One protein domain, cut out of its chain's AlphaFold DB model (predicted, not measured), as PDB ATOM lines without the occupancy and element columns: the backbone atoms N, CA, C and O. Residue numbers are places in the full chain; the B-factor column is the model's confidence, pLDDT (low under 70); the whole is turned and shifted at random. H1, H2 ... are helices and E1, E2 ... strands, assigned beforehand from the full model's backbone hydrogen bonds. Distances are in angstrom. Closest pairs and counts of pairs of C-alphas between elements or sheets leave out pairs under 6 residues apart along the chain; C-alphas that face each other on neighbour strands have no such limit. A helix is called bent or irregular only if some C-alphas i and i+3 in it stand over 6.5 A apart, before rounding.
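This is residues 275 to 318 and 330 to 393 of the 422 residues of the protein "F-box domain-containing protein" of Panagrellus redivivus (UniProt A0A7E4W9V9). A twisted sheet of five strands is covered on one face by H2 and H3, which run along its strands; its other face is bare, and H1 packs on H2, off the sheet. The 108 printed residues include three named helices and five named strands, in the order H1 E1 H2 E2 H3 E3 E4 E5. The sheet, E1 E2 E5 E4 E3, is mixed, as is the class. The whole is compact, radius of gyration of the C-alphas 13.2 A, spanning 41 by 27 by 21 A.

H1, residues 276 to 282, touches H2, residues 303 to 316, at a shallow tilt of 7 degrees; the closest C-alphas, of Asp 276 and Gly 305, are 4.8 A apart. E1, residues 291 to 295, is the parallel neighbour of E2, residues 334 to 341, with N 294 and O 337 within hydrogen-bond range at 2.8 A. H2 and H3, residues 346 to 357, are on the same face, making two layers, helices over a sheet, at heights over the sheet of 10.3 A and 9.5 A. They only just touch, with 3 pairs of C-alphas within 8 A, the closest Leu 303 and Ala 349 at 6.7 A. H3 is irregular: C-alphas 352 and 355 are 7.4 A apart. E3, residues 362 to 365, E4, residues 369 to 374, and E5, residues 384 to 390, form a meander, each strand the antiparallel neighbour of the one before, in two hairpins; N 364 and O 371 are 2.8 A apart, as are N 372 and O 386. E5 is parallel to E2, with N 387 and O 336 at 2.8 A. E2, H3 and E3 are a split strand-helix-strand unit, two strands running the same way with E5 and E4 between them, its crossover right-handed. Every O i to N i+4 pair is within hydrogen-bond range in H2, 2 of 3 in H1 and 6 of 8 in H3.

H1 begins at C-alpha 276, (33.355, 3.245, 43.984), and E5 ends at C-alpha 390, (26.568, -5.859, 31.584). From first to last C-alpha E2 measures 20.1 A, H2 and E5 19.9 A each, E4 16.0 A and H3 14.6 A.

The C-alphas farthest apart, of Pro 318 and Thr 393, are 41.6 A apart. Residues 319 to 329 are not printed, and C-alphas 318 and 330 are 14.8 A apart across the cut. Of the links that are printed whole, none is long. The mean pLDDT of the printed part is 80.9, with residues 375 to 381 among those under 70.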
ATOM      1  N   SER A 275      28.446   3.343  44.605       90.69
ATOM      2  CA  SER A 275      29.566   3.796  43.785       90.69
ATOM      3  C   SER A 275      30.898   3.223  44.271       90.69
ATOM      4  O   SER A 275      30.978   2.541  45.296       90.69
ATOM      5  N   ASP A 276      31.983   3.577  43.580       92.44
ATOM      6  CA  ASP A 276      33.355   3.245  43.984       92.44
ATOM      7  C   ASP A 276      33.690   3.703  45.411       92.44
ATOM      8  O   ASP A 276      34.583   3.141  46.039       92.44
ATOM      9  N   ARG A 277      32.962   4.681  45.973       91.19
ATOM     10  CA  ARG A 277      33.127   5.097  47.375       91.19
ATOM     11  C   ARG A 277      32.825   3.974  48.361       91.19
ATOM     12  O   ARG A 277      33.451   3.925  49.418       91.19
ATOM     13  N   THR A 278      31.873   3.097  48.043       91.00
ATOM     14  CA  THR A 278      31.586   1.916  48.864       91.00
ATOM     15  C   THR A 278      32.757   0.935  48.814       91.00
ATOM     16  O   THR A 278      33.171   0.433  49.856       91.00
ATOM     17  N   LEU A 279      33.363   0.746  47.639       90.94
ATOM     18  CA  LEU A 279      34.516  -0.142  47.461       90.94
ATOM     19  C   LEU A 279      35.792   0.405  48.106       90.94
ATOM     20  O   LEU A 279      36.468  -0.328  48.810       90.94
ATOM     21  N   GLN A 280      36.076   1.701  47.978       89.56
ATOM     22  CA  GLN A 280      37.221   2.357  48.638       89.56
ATOM     23  C   GLN A 280      37.189   2.229  50.166       89.56
ATOM     24  O   GLN A 280      38.215   2.344  50.834       89.56
ATOM     25  N   ARG A 281      36.003   2.029  50.750       84.94
ATOM     26  CA  ARG A 281      35.890   1.774  52.187       84.94
ATOM     27  C   ARG A 281      36.353   0.379  52.560       84.94
ATOM     28  O   ARG A 281      36.769   0.221  53.700       84.94
ATOM     29  N   PHE A 282      36.306  -0.597  51.653       82.00
ATOM     30  CA  PHE A 282      36.785  -1.952  51.926       82.00
ATOM     31  C   PHE A 282      38.267  -1.934  52.313       82.00
ATOM     32  O   PHE A 282      38.640  -2.582  53.286       82.00
ATOM     33  N   ASP A 283      39.062  -1.076  51.672       76.88
ATOM     34  CA  ASP A 283      40.486  -0.857  51.963       76.88
ATOM     35  C   ASP A 283      40.735  -0.331  53.389       76.88
ATOM     36  O   ASP A 283      41.829  -0.454  53.936       76.88
ATOM     37  N   GLN A 284      39.720   0.284  54.001       81.06
ATOM     38  CA  GLN A 284      39.783   0.855  55.348       81.06
ATOM     39  C   GLN A 284      39.251  -0.107  56.417       81.06
ATOM     40  O   GLN A 284      39.347   0.190  57.612       81.06
ATOM     41  N   LEU A 285      38.652  -1.234  56.018       80.19
ATOM     42  CA  LEU A 285      38.115  -2.213  56.953       80.19
ATOM     43  C   LEU A 285      39.228  -3.102  57.499       80.19
ATOM     44  O   LEU A 285      40.136  -3.519  56.788       80.19
ATOM     45  N   LEU A 286      39.103  -3.472  58.777       77.44
ATOM     46  CA  LEU A 286      39.965  -4.493  59.378       77.44
ATOM     47  C   LEU A 286      39.777  -5.860  58.695       77.44
ATOM     48  O   LEU A 286      40.717  -6.646  58.599       77.44
ATOM     49  N   HIS A 287      38.553  -6.137  58.241       80.50
ATOM     50  CA  HIS A 287      38.186  -7.353  57.530       80.50
ATOM     51  C   HIS A 287      37.302  -6.999  56.338       80.50
ATOM     52  O   HIS A 287      36.293  -6.312  56.495       80.50
ATOM     53  N   LEU A 288      37.673  -7.502  55.163       85.62
ATOM     54  CA  LEU A 288      36.876  -7.373  53.949       85.62
ATOM     55  C   LEU A 288      35.571  -8.176  54.067       85.62
ATOM     56  O   LEU A 288      35.573  -9.243  54.694       85.62
ATOM     57  N   PRO A 289      34.467  -7.715  53.453       89.31
ATOM     58  CA  PRO A 289      33.230  -8.479  53.436       89.31
ATOM     59  C   PRO A 289      33.422  -9.762  52.627       89.31
ATOM     60  O   PRO A 289      33.890  -9.731  51.490       89.31
ATOM     61  N   HIS A 290      33.030 -10.894  53.205       89.38
ATOM     62  CA  HIS A 290      33.058 -12.193  52.533       89.38
ATOM     63  C   HIS A 290      32.009 -12.274  51.425       89.38
ATOM     64  O   HIS A 290      32.187 -13.005  50.463       89.38
ATOM     65  N   SER A 291      30.912 -11.527  51.547       92.31
ATOM     66  CA  SER A 291      29.850 -11.512  50.548       92.31
ATOM     67  C   SER A 291      29.388 -10.084  50.285       92.31
ATOM     68  O   SER A 291      29.079  -9.336  51.213       92.31
ATOM     69  N   PHE A 292      29.351  -9.704  49.016       93.44
ATOM     70  CA  PHE A 292      28.800  -8.438  48.554       93.44
ATOM     71  C   PHE A 292      28.090  -8.708  47.238       93.44
ATOM     72  O   PHE A 292      28.749  -8.910  46.229       93.44
ATOM     73  N   GLN A 293      26.765  -8.780  47.248       93.31
ATOM     74  CA  GLN A 293      25.991  -9.198  46.084       93.31
ATOM     75  C   GLN A 293      24.931  -8.160  45.752       93.31
ATOM     76  O   GLN A 293      24.095  -7.837  46.592       93.31
ATOM     77  N   LEU A 294      24.967  -7.651  44.523       91.31
ATOM     78  CA  LEU A 294      23.996  -6.719  43.947       91.31
ATOM     79  C   LEU A 294      23.248  -7.395  42.786       91.31
ATOM     80  O   LEU A 294      23.196  -6.875  41.671       91.31
ATOM     81  N   ALA A 295      22.710  -8.586  43.040       87.12
ATOM     82  CA  ALA A 295      22.134  -9.459  42.029       87.12
ATOM     83  C   ALA A 295      20.935  -8.819  41.318       87.12
ATOM     84  O   ALA A 295      19.902  -8.522  41.923       87.12
ATOM     85  N   GLY A 296      21.089  -8.611  40.007       79.69
ATOM     86  CA  GLY A 296      20.076  -7.988  39.149       79.69
ATOM     87  C   GLY A 296      19.933  -6.469  39.306       79.69
ATOM     88  O   GLY A 296      19.087  -5.871  38.644       79.69
ATOM     89  N   CYS A 297      20.756  -5.825  40.136       85.56
ATOM     90  CA  CYS A 297      20.679  -4.390  40.393       85.56
ATOM     91  C   CYS A 297      21.641  -3.604  39.495       85.56
ATOM     92  O   CYS A 297      22.780  -4.020  39.286       85.56
ATOM     93  N   THR A 298      21.234  -2.430  39.008       86.94
ATOM     94  CA  THR A 298      22.159  -1.478  38.369       86.94
ATOM     95  C   THR A 298      22.932  -0.703  39.432       86.94
ATOM     96  O   THR A 298      22.338  -0.213  40.395       86.94
ATOM     97  N   SER A 299      24.251  -0.591  39.266       87.88
ATOM     98  CA  SER A 299      25.135   0.133  40.187       87.88
ATOM     99  C   SER A 299      25.945   1.215  39.463       87.88
ATOM    100  O   SER A 299      26.133   1.172  38.246       87.88
ATOM    101  N   ASN A 300      26.433   2.203  40.218       90.50
ATOM    102  CA  ASN A 300      27.366   3.228  39.735       90.50
ATOM    103  C   ASN A 300      28.834   2.821  39.969       90.50
ATOM    104  O   ASN A 300      29.726   3.671  39.947       90.50
ATOM    105  N   ILE A 301      29.080   1.543  40.262       91.88
ATOM    106  CA  ILE A 301      30.418   0.991  40.436       91.88
ATOM    107  C   ILE A 301      31.106   0.934  39.072       91.88
ATOM    108  O   ILE A 301      30.505   0.540  38.072       91.88
ATOM    109  N   THR A 302      32.379   1.316  39.025       92.75
ATOM    110  CA  THR A 302      33.191   1.270  37.810       92.75
ATOM    111  C   THR A 302      34.112   0.052  37.799       92.75
ATOM    112  O   THR A 302      34.450  -0.518  38.838       92.75
ATOM    113  N   LEU A 303      34.599  -0.317  36.610       91.69
ATOM    114  CA  LEU A 303      35.634  -1.347  36.466       91.69
ATOM    115  C   LEU A 303      36.896  -1.002  37.275       91.69
ATOM    116  O   LEU A 303      37.495  -1.885  37.888       91.69
ATOM    117  N   SER A 304      37.251   0.288  37.340       91.75
ATOM    118  CA  SER A 304      38.388   0.768  38.131       91.75
ATOM    119  C   SER A 304      38.161   0.586  39.631       91.75
ATOM    120  O   SER A 304      39.092   0.199  40.333       91.75
ATOM    121  N   GLY A 305      36.948   0.849  40.127       92.12
ATOM    122  CA  GLY A 305      36.594   0.608  41.525       92.12
ATOM    123  C   GLY A 305      36.693  -0.871  41.891       92.12
ATOM    124  O   GLY A 305      37.286  -1.217  42.912       92.12
ATOM    125  N   ILE A 306      36.192  -1.750  41.018       92.31
ATOM    126  CA  ILE A 306      36.275  -3.209  41.193       92.31
ATOM    127  C   ILE A 306      37.730  -3.678  41.201       92.31
ATOM    128  O   ILE A 306      38.127  -4.445  42.076       92.31
ATOM    129  N   SER A 307      38.546  -3.194  40.261       89.62
ATOM    130  CA  SER A 307      39.982  -3.487  40.212       89.62
ATOM    131  C   SER A 307      40.693  -3.052  41.498       89.62
ATOM    132  O   SER A 307      41.472  -3.819  42.063       89.62
ATOM    133  N   GLY A 308      40.363  -1.864  42.017       89.19
ATOM    134  CA  GLY A 308      40.843  -1.381  43.314       89.19
ATOM    135  C   GLY A 308      40.505  -2.335  44.462       89.19
ATOM    136  O   GLY A 308      41.409  -2.763  45.174       89.19
ATOM    137  N   ALA A 309      39.240  -2.754  44.574       89.94
ATOM    138  CA  ALA A 309      38.802  -3.696  45.607       89.94
ATOM    139  C   ALA A 309      39.505  -5.063  45.510       89.94
ATOM    140  O   ALA A 309      39.875  -5.648  46.528       89.94
ATOM    141  N   ILE A 310      39.720  -5.574  44.291       88.06
ATOM    142  CA  ILE A 310      40.469  -6.819  44.072       88.06
ATOM    143  C   ILE A 310      41.926  -6.652  44.517       88.06
ATOM    144  O   ILE A 310      42.462  -7.527  45.194       88.06
ATOM    145  N   ASN A 311      42.573  -5.534  44.182       85.62
ATOM    146  CA  ASN A 311      43.947  -5.276  44.612       85.62
ATOM    147  C   ASN A 311      44.050  -5.170  46.137       85.62
ATOM    148  O   ASN A 311      44.927  -5.802  46.722       85.62
ATOM    149  N   ALA A 312      43.118  -4.478  46.793       85.00
ATOM    150  CA  ALA A 312      43.064  -4.409  48.251       85.00
ATOM    151  C   ALA A 312      42.870  -5.789  48.895       85.00
ATOM    152  O   ALA A 312      43.523  -6.114  49.888       85.00
ATOM    153  N   TYR A 313      42.043  -6.651  48.292       86.00
ATOM    154  CA  TYR A 313      41.943  -8.055  48.687       86.00
ATOM    155  C   TYR A 313      43.293  -8.772  48.603       86.00
ATOM    156  O   TYR A 313      43.730  -9.370  49.589       86.00
ATOM    157  N   LEU A 314      43.992  -8.665  47.473       80.69
ATOM    158  CA  LEU A 314      45.298  -9.297  47.279       80.69
ATOM    159  C   LEU A 314      46.360  -8.764  48.256       80.69
ATOM    160  O   LEU A 314      47.182  -9.539  48.741       80.69
ATOM    161  N   GLU A 315      46.328  -7.470  48.576       80.94
ATOM    162  CA  GLU A 315      47.233  -6.836  49.540       80.94
ATOM    163  C   GLU A 315      46.936  -7.232  50.991       80.94
ATOM    164  O   GLU A 315      47.864  -7.386  51.787       80.94
ATOM    165  N   SER A 316      45.658  -7.432  51.332       77.00
ATOM    166  CA  SER A 316      45.229  -7.859  52.670       77.00
ATOM    167  C   SER A 316      45.609  -9.308  52.994       77.00
ATOM    168  O   SER A 316      45.643  -9.710  54.161       77.00
ATOM    169  N   CYS A 317      45.913 -10.108  51.970       71.56
ATOM    170  CA  CYS A 317      46.258 -11.506  52.142       71.56
ATOM    171  C   CYS A 317      47.669 -11.667  52.748       71.56
ATOM    172  O   CYS A 317      48.630 -11.046  52.280       71.56
ATOM    173  N   PRO A 318      47.841 -12.523  53.775       63.59
ATOM    174  CA  PRO A 318      49.132 -12.712  54.421       63.59
ATOM    175  C   PRO A 318      50.163 -13.243  53.421       63.59
ATOM    176  O   PRO A 318      49.951 -14.255  52.751       63.59
ATOM    177  N   ILE A 330      40.081 -24.140  54.201       60.88
ATOM    178  CA  ILE A 330      39.383 -23.843  55.462       60.88
ATOM    179  C   ILE A 330      38.835 -22.408  55.459       60.88
ATOM    180  O   ILE A 330      37.935 -22.089  56.236       60.88
ATOM    181  N   LEU A 331      39.351 -21.537  54.587       66.31
ATOM    182  CA  LEU A 331      38.898 -20.153  54.513       66.31
ATOM    183  C   LEU A 331      37.593 -20.069  53.705       66.31
ATOM    184  O   LEU A 331      37.524 -20.628  52.606       66.31
ATOM    185  N   PRO A 332      36.560 -19.381  54.221       70.56
ATOM    186  CA  PRO A 332      35.326 -19.183  53.475       70.56
ATOM    187  C   PRO A 332      35.615 -18.397  52.186       70.56
ATOM    188  O   PRO A 332      36.433 -17.471  52.208       70.56
ATOM    189  N   PRO A 333      34.975 -18.756  51.062       83.06
ATOM    190  CA  PRO A 333      35.170 -18.040  49.815       83.06
ATOM    191  C   PRO A 333      34.604 -16.621  49.901       83.06
ATOM    192  O   PRO A 333      33.582 -16.386  50.548       83.06
ATOM    193  N   TYR A 334      35.253 -15.698  49.199       88.81
ATOM    194  CA  TYR A 334      34.741 -14.358  48.952       88.81
ATOM    195  C   TYR A 334      33.848 -14.386  47.712       88.81
ATOM    196  O   TYR A 334      34.265 -14.877  46.663       88.81
ATOM    197  N   LEU A 335      32.628 -13.870  47.825       91.94
ATOM    198  CA  LEU A 335      31.646 -13.805  46.746       91.94
ATOM    199  C   LEU A 335      31.213 -12.357  46.524       91.94
ATOM    200  O   LEU A 335      30.434 -11.807  47.302       91.94
ATOM    201  N   TRP A 336      31.726 -11.743  45.464       93.81
ATOM    202  CA  TRP A 336      31.463 -10.353  45.113       93.81
ATOM    203  C   TRP A 336      30.754 -10.260  43.763       93.81
ATOM    204  O   TRP A 336      31.342 -10.494  42.716       93.81
ATOM    205  N   GLU A 337      29.486  -9.884  43.772       92.69
ATOM    206  CA  GLU A 337      28.680  -9.620  42.587       92.69
ATOM    207  C   GLU A 337      28.309  -8.134  42.556       92.69
ATOM    208  O   GLU A 337      27.560  -7.646  43.400       92.69
ATOM    209  N   PHE A 338      28.834  -7.400  41.575       91.50
ATOM    210  CA  PHE A 338      28.712  -5.936  41.510       91.50
ATOM    211  C   PHE A 338      27.477  -5.439  40.738       91.50
ATOM    212  O   PHE A 338      27.316  -4.232  40.529       91.50
ATOM    213  N   GLY A 339      26.588  -6.358  40.348       88.81
ATOM    214  CA  GLY A 339      25.383  -6.057  39.581       88.81
ATOM    215  C   GLY A 339      25.689  -5.645  38.141       88.81
ATOM    216  O   GLY A 339      26.722  -6.012  37.581       88.81
ATOM    217  N   ILE A 340      24.768  -4.897  37.531       88.50
ATOM    218  CA  ILE A 340      24.857  -4.408  36.152       88.50
ATOM    219  C   ILE A 340      25.549  -3.040  36.130       88.50
ATOM    220  O   ILE A 340      25.028  -2.071  36.686       88.50
ATOM    221  N   ILE A 341      26.680  -2.941  35.429       87.88
ATOM    222  CA  ILE A 341      27.408  -1.678  35.238       87.88
ATOM    223  C   ILE A 341      26.877  -0.965  33.987       87.88
ATOM    224  O   ILE A 341      26.978  -1.487  32.878       87.88
ATOM    225  N   GLU A 342      26.306   0.236  34.147       78.31
ATOM    226  CA  GLU A 342      25.575   0.935  33.069       78.31
ATOM    227  C   GLU A 342      26.444   1.358  31.872       78.31
ATOM    228  O   GLU A 342      25.948   1.387  30.748       78.31
ATOM    229  N   ASN A 343      27.720   1.679  32.098       76.94
ATOM    230  CA  ASN A 343      28.601   2.291  31.093       76.94
ATOM    231  C   ASN A 343      29.812   1.421  30.733       76.94
ATOM    232  O   ASN A 343      30.832   1.949  30.307       76.94
ATOM    233  N   ALA A 344      29.719   0.108  30.935       79.38
ATOM    234  CA  ALA A 344      30.772  -0.828  30.571       79.38
ATOM    235  C   ALA A 344      30.218  -1.897  29.633       79.38
ATOM    236  O   ALA A 344      29.060  -2.306  29.740       79.38
ATOM    237  N   ASN A 345      31.064  -2.383  28.732       83.88
ATOM    238  CA  ASN A 345      30.783  -3.585  27.957       83.88
ATOM    239  C   ASN A 345      31.791  -4.692  28.295       83.88
ATOM    240  O   ASN A 345      32.847  -4.454  28.887       83.88
ATOM    241  N   LEU A 346      31.460  -5.921  27.893       82.62
ATOM    242  CA  LEU A 346      32.275  -7.100  28.176       82.62
ATOM    243  C   LEU A 346      33.711  -6.975  27.636       82.62
ATOM    244  O   LEU A 346      34.654  -7.403  28.298       82.62
ATOM    245  N   GLN A 347      33.894  -6.393  26.448       83.75
ATOM    246  CA  GLN A 347      35.212  -6.271  25.821       83.75
ATOM    247  C   GLN A 347      36.116  -5.305  26.592       83.75
ATOM    248  O   GLN A 347      37.279  -5.620  26.841       83.75
ATOM    249  N   GLU A 348      35.578  -4.159  27.002       85.25
ATOM    250  CA  GLU A 348      36.275  -3.190  27.844       85.25
ATOM    251  C   GLU A 348      36.667  -3.812  29.188       85.25
ATOM    252  O   GLU A 348      37.816  -3.694  29.610       85.25
ATOM    253  N   ALA A 349      35.757  -4.558  29.823       84.88
ATOM    254  CA  ALA A 349      36.046  -5.260  31.069       84.88
ATOM    255  C   ALA A 349      37.162  -6.304  30.911       84.88
ATOM    256  O   ALA A 349      38.083  -6.354  31.725       84.88
ATOM    257  N   LEU A 350      37.134  -7.103  29.839       84.50
ATOM    258  CA  LEU A 350      38.192  -8.074  29.548       84.50
ATOM    259  C   LEU A 350      39.552  -7.399  29.330       84.50
ATOM    260  O   LEU A 350      40.559  -7.895  29.830       84.50
ATOM    261  N   GLN A 351      39.595  -6.264  28.627       87.06
ATOM    262  CA  GLN A 351      40.825  -5.484  28.454       87.06
ATOM    263  C   GLN A 351      41.316  -4.901  29.783       87.06
ATOM    264  O   GLN A 351      42.507  -4.989  30.086       87.06
ATOM    265  N   HIS A 352      40.401  -4.364  30.591       86.88
ATOM    266  CA  HIS A 352      40.705  -3.775  31.892       86.88
ATOM    267  C   HIS A 352      41.302  -4.805  32.860       86.88
ATOM    268  O   HIS A 352      42.293  -4.526  33.533       86.88
ATOM    269  N   PHE A 353      40.743  -6.018  32.896       86.56
ATOM    270  CA  PHE A 353      41.193  -7.088  33.787       86.56
ATOM    271  C   PHE A 353      42.267  -8.005  33.181       86.56
ATOM    272  O   PHE A 353      42.789  -8.870  33.885       86.56
ATOM    273  N   ALA A 354      42.680  -7.807  31.925       84.88
ATOM    274  CA  ALA A 354      43.738  -8.596  31.288       84.88
ATOM    275  C   ALA A 354      45.055  -8.679  32.096       84.88
ATOM    276  O   ALA A 354      45.654  -9.759  32.119       84.88
ATOM    277  N   PRO A 355      45.530  -7.613  32.781       83.44
ATOM    278  CA  PRO A 355      46.710  -7.704  33.641       83.44
ATOM    279  C   PRO A 355      46.512  -8.677  34.801       83.44
ATOM    280  O   PRO A 355      47.415  -9.452  35.100       83.44
ATOM    281  N   LEU A 356      45.316  -8.683  35.397       75.50
ATOM    282  CA  LEU A 356      44.973  -9.630  36.445       75.50
ATOM    283  C   LEU A 356      45.017 -11.052  35.873       75.50
ATOM    284  O   LEU A 356      45.682 -11.901  36.448       75.50
ATOM    285  N   LEU A 357      44.391 -11.333  34.723       73.44
ATOM    286  CA  LEU A 357      44.332 -12.696  34.153       73.44
ATOM    287  C   LEU A 357      45.716 -13.352  33.975       73.44
ATOM    288  O   LEU A 357      45.855 -14.565  34.136       73.44
ATOM    289  N   LYS A 358      46.766 -12.555  33.734       70.00
ATOM    290  CA  LYS A 358      48.160 -13.034  33.657       70.00
ATOM    291  C   LYS A 358      48.692 -13.610  34.977       70.00
ATOM    292  O   LYS A 358      49.667 -14.355  34.955       70.00
ATOM    293  N   HIS A 359      48.064 -13.303  36.107       65.12
ATOM    294  CA  HIS A 359      48.406 -13.807  37.439       65.12
ATOM    295  C   HIS A 359      47.668 -15.103  37.822       65.12
ATOM    296  O   HIS A 359      47.671 -15.492  38.987       65.12
ATOM    297  N   GLY A 360      47.094 -15.813  36.842       64.31
ATOM    298  CA  GLY A 360      46.492 -17.135  37.046       64.31
ATOM    299  C   GLY A 360      45.001 -17.105  37.380       64.31
ATOM    300  O   GLY A 360      44.493 -18.066  37.956       64.31
ATOM    301  N   TYR A 361      44.296 -16.027  37.031       67.94
ATOM    302  CA  TYR A 361      42.841 -15.960  37.175       67.94
ATOM    303  C   TYR A 361      42.136 -16.538  35.952       67.94
ATOM    304  O   TYR A 361      42.584 -16.371  34.816       67.94
ATOM    305  N   VAL A 362      41.003 -17.195  36.192       73.56
ATOM    306  CA  VAL A 362      40.180 -17.783  35.136       73.56
ATOM    307  C   VAL A 362      38.984 -16.871  34.903       73.56
ATOM    308  O   VAL A 362      38.144 -16.703  35.785       73.56
ATOM    309  N   ALA A 363      38.902 -16.288  33.708       74.69
ATOM    310  CA  ALA A 363      37.703 -15.599  33.255       74.69
ATOM    311  C   ALA A 363      36.774 -16.586  32.545       74.69
ATOM    312  O   ALA A 363      37.198 -17.310  31.643       74.69
ATOM    313  N   GLN A 364      35.504 -16.582  32.931       78.94
ATOM    314  CA  GLN A 364      34.411 -17.187  32.183       78.94
ATOM    315  C   GLN A 364      33.457 -16.065  31.789       78.94
ATOM    316  O   GLN A 364      33.004 -15.295  32.630       78.94
ATOM    317  N   SER A 365      33.178 -15.929  30.499       77.38
ATOM    318  CA  SER A 365      32.240 -14.929  30.002       77.38
ATOM    319  C   SER A 365      30.991 -15.590  29.438       77.38
ATOM    320  O   SER A 365      31.035 -16.666  28.844       77.38
ATOM    321  N   SER A 366      29.868 -14.910  29.622       78.69
ATOM    322  CA  SER A 366      28.599 -15.165  28.946       78.69
ATOM    323  C   SER A 366      28.193 -13.911  28.166       78.69
ATOM    324  O   SER A 366      28.856 -12.877  28.252       78.69
ATOM    325  N   SER A 367      27.103 -13.976  27.403       71.31
ATOM    326  CA  SER A 367      26.620 -12.843  26.601       71.31
ATOM    327  C   SER A 367      26.293 -11.591  27.423       71.31
ATOM    328  O   SER A 367      26.344 -10.493  26.879       71.31
ATOM    329  N   SER A 368      25.958 -11.739  28.709       76.69
ATOM    330  CA  SER A 368      25.541 -10.636  29.584       76.69
ATOM    331  C   SER A 368      26.398 -10.462  30.834       76.69
ATOM    332  O   SER A 368      26.314  -9.412  31.456       76.69
ATOM    333  N   ASN A 369      27.224 -11.442  31.209       79.56
ATOM    334  CA  ASN A 369      28.003 -11.402  32.451       79.56
ATOM    335  C   ASN A 369      29.464 -11.807  32.217       79.56
ATOM    336  O   ASN A 369      29.754 -12.704  31.422       79.56
ATOM    337  N   LEU A 370      30.371 -11.193  32.975       79.56
ATOM    338  CA  LEU A 370      31.746 -11.640  33.171       79.56
ATOM    339  C   LEU A 370      31.875 -12.217  34.578       79.56
ATOM    340  O   LEU A 370      31.706 -11.507  35.568       79.56
ATOM    341  N   GLU A 371      32.213 -13.497  34.657       81.12
ATOM    342  CA  GLU A 371      32.613 -14.162  35.888       81.12
ATOM    343  C   GLU A 371      34.136 -14.279  35.917       81.12
ATOM    344  O   GLU A 371      34.765 -14.898  35.058       81.12
ATOM    345  N   LEU A 372      34.751 -13.696  36.935       75.06
ATOM    346  CA  LEU A 372      36.162 -13.849  37.237       75.06
ATOM    347  C   LEU A 372      36.286 -14.768  38.449       75.06
ATOM    348  O   LEU A 372      35.840 -14.450  39.552       75.06
ATOM    349  N   ARG A 373      36.899 -15.932  38.243       74.31
ATOM    350  CA  ARG A 373      37.160 -16.901  39.306       74.31
ATOM    351  C   ARG A 373      38.629 -16.846  39.684       74.31
ATOM    352  O   ARG A 373      39.522 -17.110  38.875       74.31
ATOM    353  N   PHE A 374      38.863 -16.530  40.946       70.62
ATOM    354  CA  PHE A 374      40.177 -16.434  41.550       70.62
ATOM    355  C   PHE A 374      40.402 -17.701  42.371       70.62
ATOM    356  O   PHE A 374      40.191 -17.749  43.581       70.62
ATOM    357  N   THR A 375      40.828 -18.761  41.691       60.59
ATOM    358  CA  THR A 375      41.345 -19.965  42.342       60.59
ATOM    359  C   THR A 375      42.856 -19.830  42.409       60.59
ATOM    360  O   THR A 375      43.557 -20.102  41.438       60.59
ATOM    361  N   SER A 376      43.368 -19.334  43.530       53.66
ATOM    362  CA  SER A 376      44.806 -19.160  43.694       53.66
ATOM    363  C   SER A 376      45.550 -20.489  43.517       53.66
ATOM    364  O   SER A 376      45.286 -21.457  44.230       53.66
ATOM    365  N   ALA A 377      46.545 -20.520  42.624       49.84
ATOM    366  CA  ALA A 377      47.538 -21.598  42.588       49.84
ATOM    367  C   ALA A 377      48.371 -21.649  43.889       49.84
ATOM    368  O   ALA A 377      48.946 -22.682  44.237       49.84
ATOM    369  N   GLN A 378      48.419 -20.541  44.636       55.28
ATOM    370  CA  GLN A 378      49.025 -20.466  45.961       55.28
ATOM    371  C   GLN A 378      48.013 -20.973  46.999       55.28
ATOM    372  O   GLN A 378      47.004 -20.317  47.259       55.28
ATOM    373  N   ARG A 379      48.306 -22.128  47.616       54.44
ATOM    374  CA  ARG A 379      47.454 -22.905  48.553       54.44
ATOM    375  C   ARG A 379      46.999 -22.173  49.837       54.44
ATOM    376  O   ARG A 379      46.484 -22.818  50.752       54.44
ATOM    377  N   HIS A 380      47.204 -20.863  49.932       61.31
ATOM    378  CA  HIS A 380      47.002 -20.052  51.136       61.31
ATOM    379  C   HIS A 380      45.995 -18.907  50.961       61.31
ATOM    380  O   HIS A 380      45.679 -18.252  51.947       61.31
ATOM    381  N   LEU A 381      45.478 -18.663  49.750       68.38
ATOM    382  CA  LEU A 381      44.454 -17.636  49.524       68.38
ATOM    383  C   LEU A 381      43.059 -18.261  49.522       68.38
ATOM    384  O   LEU A 381      42.848 -19.285  48.871       68.38
ATOM    385  N   ALA A 382      42.118 -17.627  50.222       75.69
ATOM    386  CA  ALA A 382      40.705 -17.969  50.102       75.69
ATOM    387  C   ALA A 382      40.260 -17.826  48.631       75.69
ATOM    388  O   ALA A 382      40.747 -16.935  47.939       75.69
ATOM    389  N   PRO A 383      39.356 -18.665  48.113       80.94
ATOM    390  CA  PRO A 383      38.811 -18.441  46.779       80.94
ATOM    391  C   PRO A 383      38.067 -17.100  46.721       80.94
ATOM    392  O   PRO A 383      37.286 -16.809  47.625       80.94
ATOM    393  N   LEU A 384      38.277 -16.312  45.667       82.56
ATOM    394  CA  LEU A 384      37.489 -15.109  45.380       82.56
ATOM    395  C   LEU A 384      36.691 -15.337  44.088       82.56
ATOM    396  O   LEU A 384      37.218 -15.796  43.076       82.56
ATOM    397  N   TYR A 385      35.403 -15.032  44.124       86.56
ATOM    398  CA  TYR A 385      34.496 -15.098  42.988       86.56
ATOM    399  C   TYR A 385      33.979 -13.692  42.739       86.56
ATOM    400  O   TYR A 385      33.330 -13.121  43.611       86.56
ATOM    401  N   VAL A 386      34.296 -13.132  41.574       86.12
ATOM    402  CA  VAL A 386      33.819 -11.812  41.165       86.12
ATOM    403  C   VAL A 386      32.889 -11.962  39.971       86.12
ATOM    404  O   VAL A 386      33.289 -12.501  38.944       86.12
ATOM    405  N   THR A 387      31.676 -11.439  40.084       88.56
ATOM    406  CA  THR A 387      30.685 -11.429  39.005       88.56
ATOM    407  C   THR A 387      30.339  -9.994  38.638       88.56
ATOM    408  O   THR A 387      30.059  -9.161  39.503       88.56
ATOM    409  N   ILE A 388      30.366  -9.698  37.339       87.62
ATOM    410  CA  ILE A 388      30.053  -8.385  36.776       87.62
ATOM    411  C   ILE A 388      29.010  -8.568  35.678       87.62
ATOM    412  O   ILE A 388      29.258  -9.271  34.698       87.62
ATOM    413  N   GLY A 389      27.854  -7.932  35.833       82.88
ATOM    414  CA  GLY A 389      26.814  -7.888  34.814       82.88
ATOM    415  C   GLY A 389      26.986  -6.702  33.869       82.88
ATOM    416  O   GLY A 389      27.405  -5.613  34.269       82.88
ATOM    417  N   PHE A 390      26.606  -6.894  32.612       81.12
ATOM    418  CA  PHE A 390      26.568  -5.859  31.584       81.12
ATOM    419  C   PHE A 390      25.181  -5.790  30.970       81.12
ATOM    420  O   PHE A 390      24.500  -6.799  30.769       81.12
ATOM    421  N   ARG A 391      24.768  -4.576  30.611       76.31
ATOM    422  CA  ARG A 391      23.537  -4.402  29.853       76.31
ATOM    423  C   ARG A 391      23.809  -4.788  28.405       76.31
ATOM    424  O   ARG A 391      24.558  -4.110  27.711       76.31
ATOM    425  N   VAL A 392      23.177  -5.862  27.939       66.00
ATOM    426  CA  VAL A 392      23.165  -6.183  26.511       66.00
ATOM    427  C   VAL A 392      22.209  -5.204  25.843       66.00
ATOM    428  O   VAL A 392      20.995  -5.404  25.829       66.00
ATOM    429  N   THR A 393      22.738  -4.107  25.311       56.75
ATOM    430  CA  THR A 393      22.034  -3.354  24.278       56.75
ATOM    431  C   THR A 393      22.028  -4.230  23.038       56.75
ATOM    432  O   THR A 393      22.986  -4.253  22.268       56.75
TER     433      THR A 393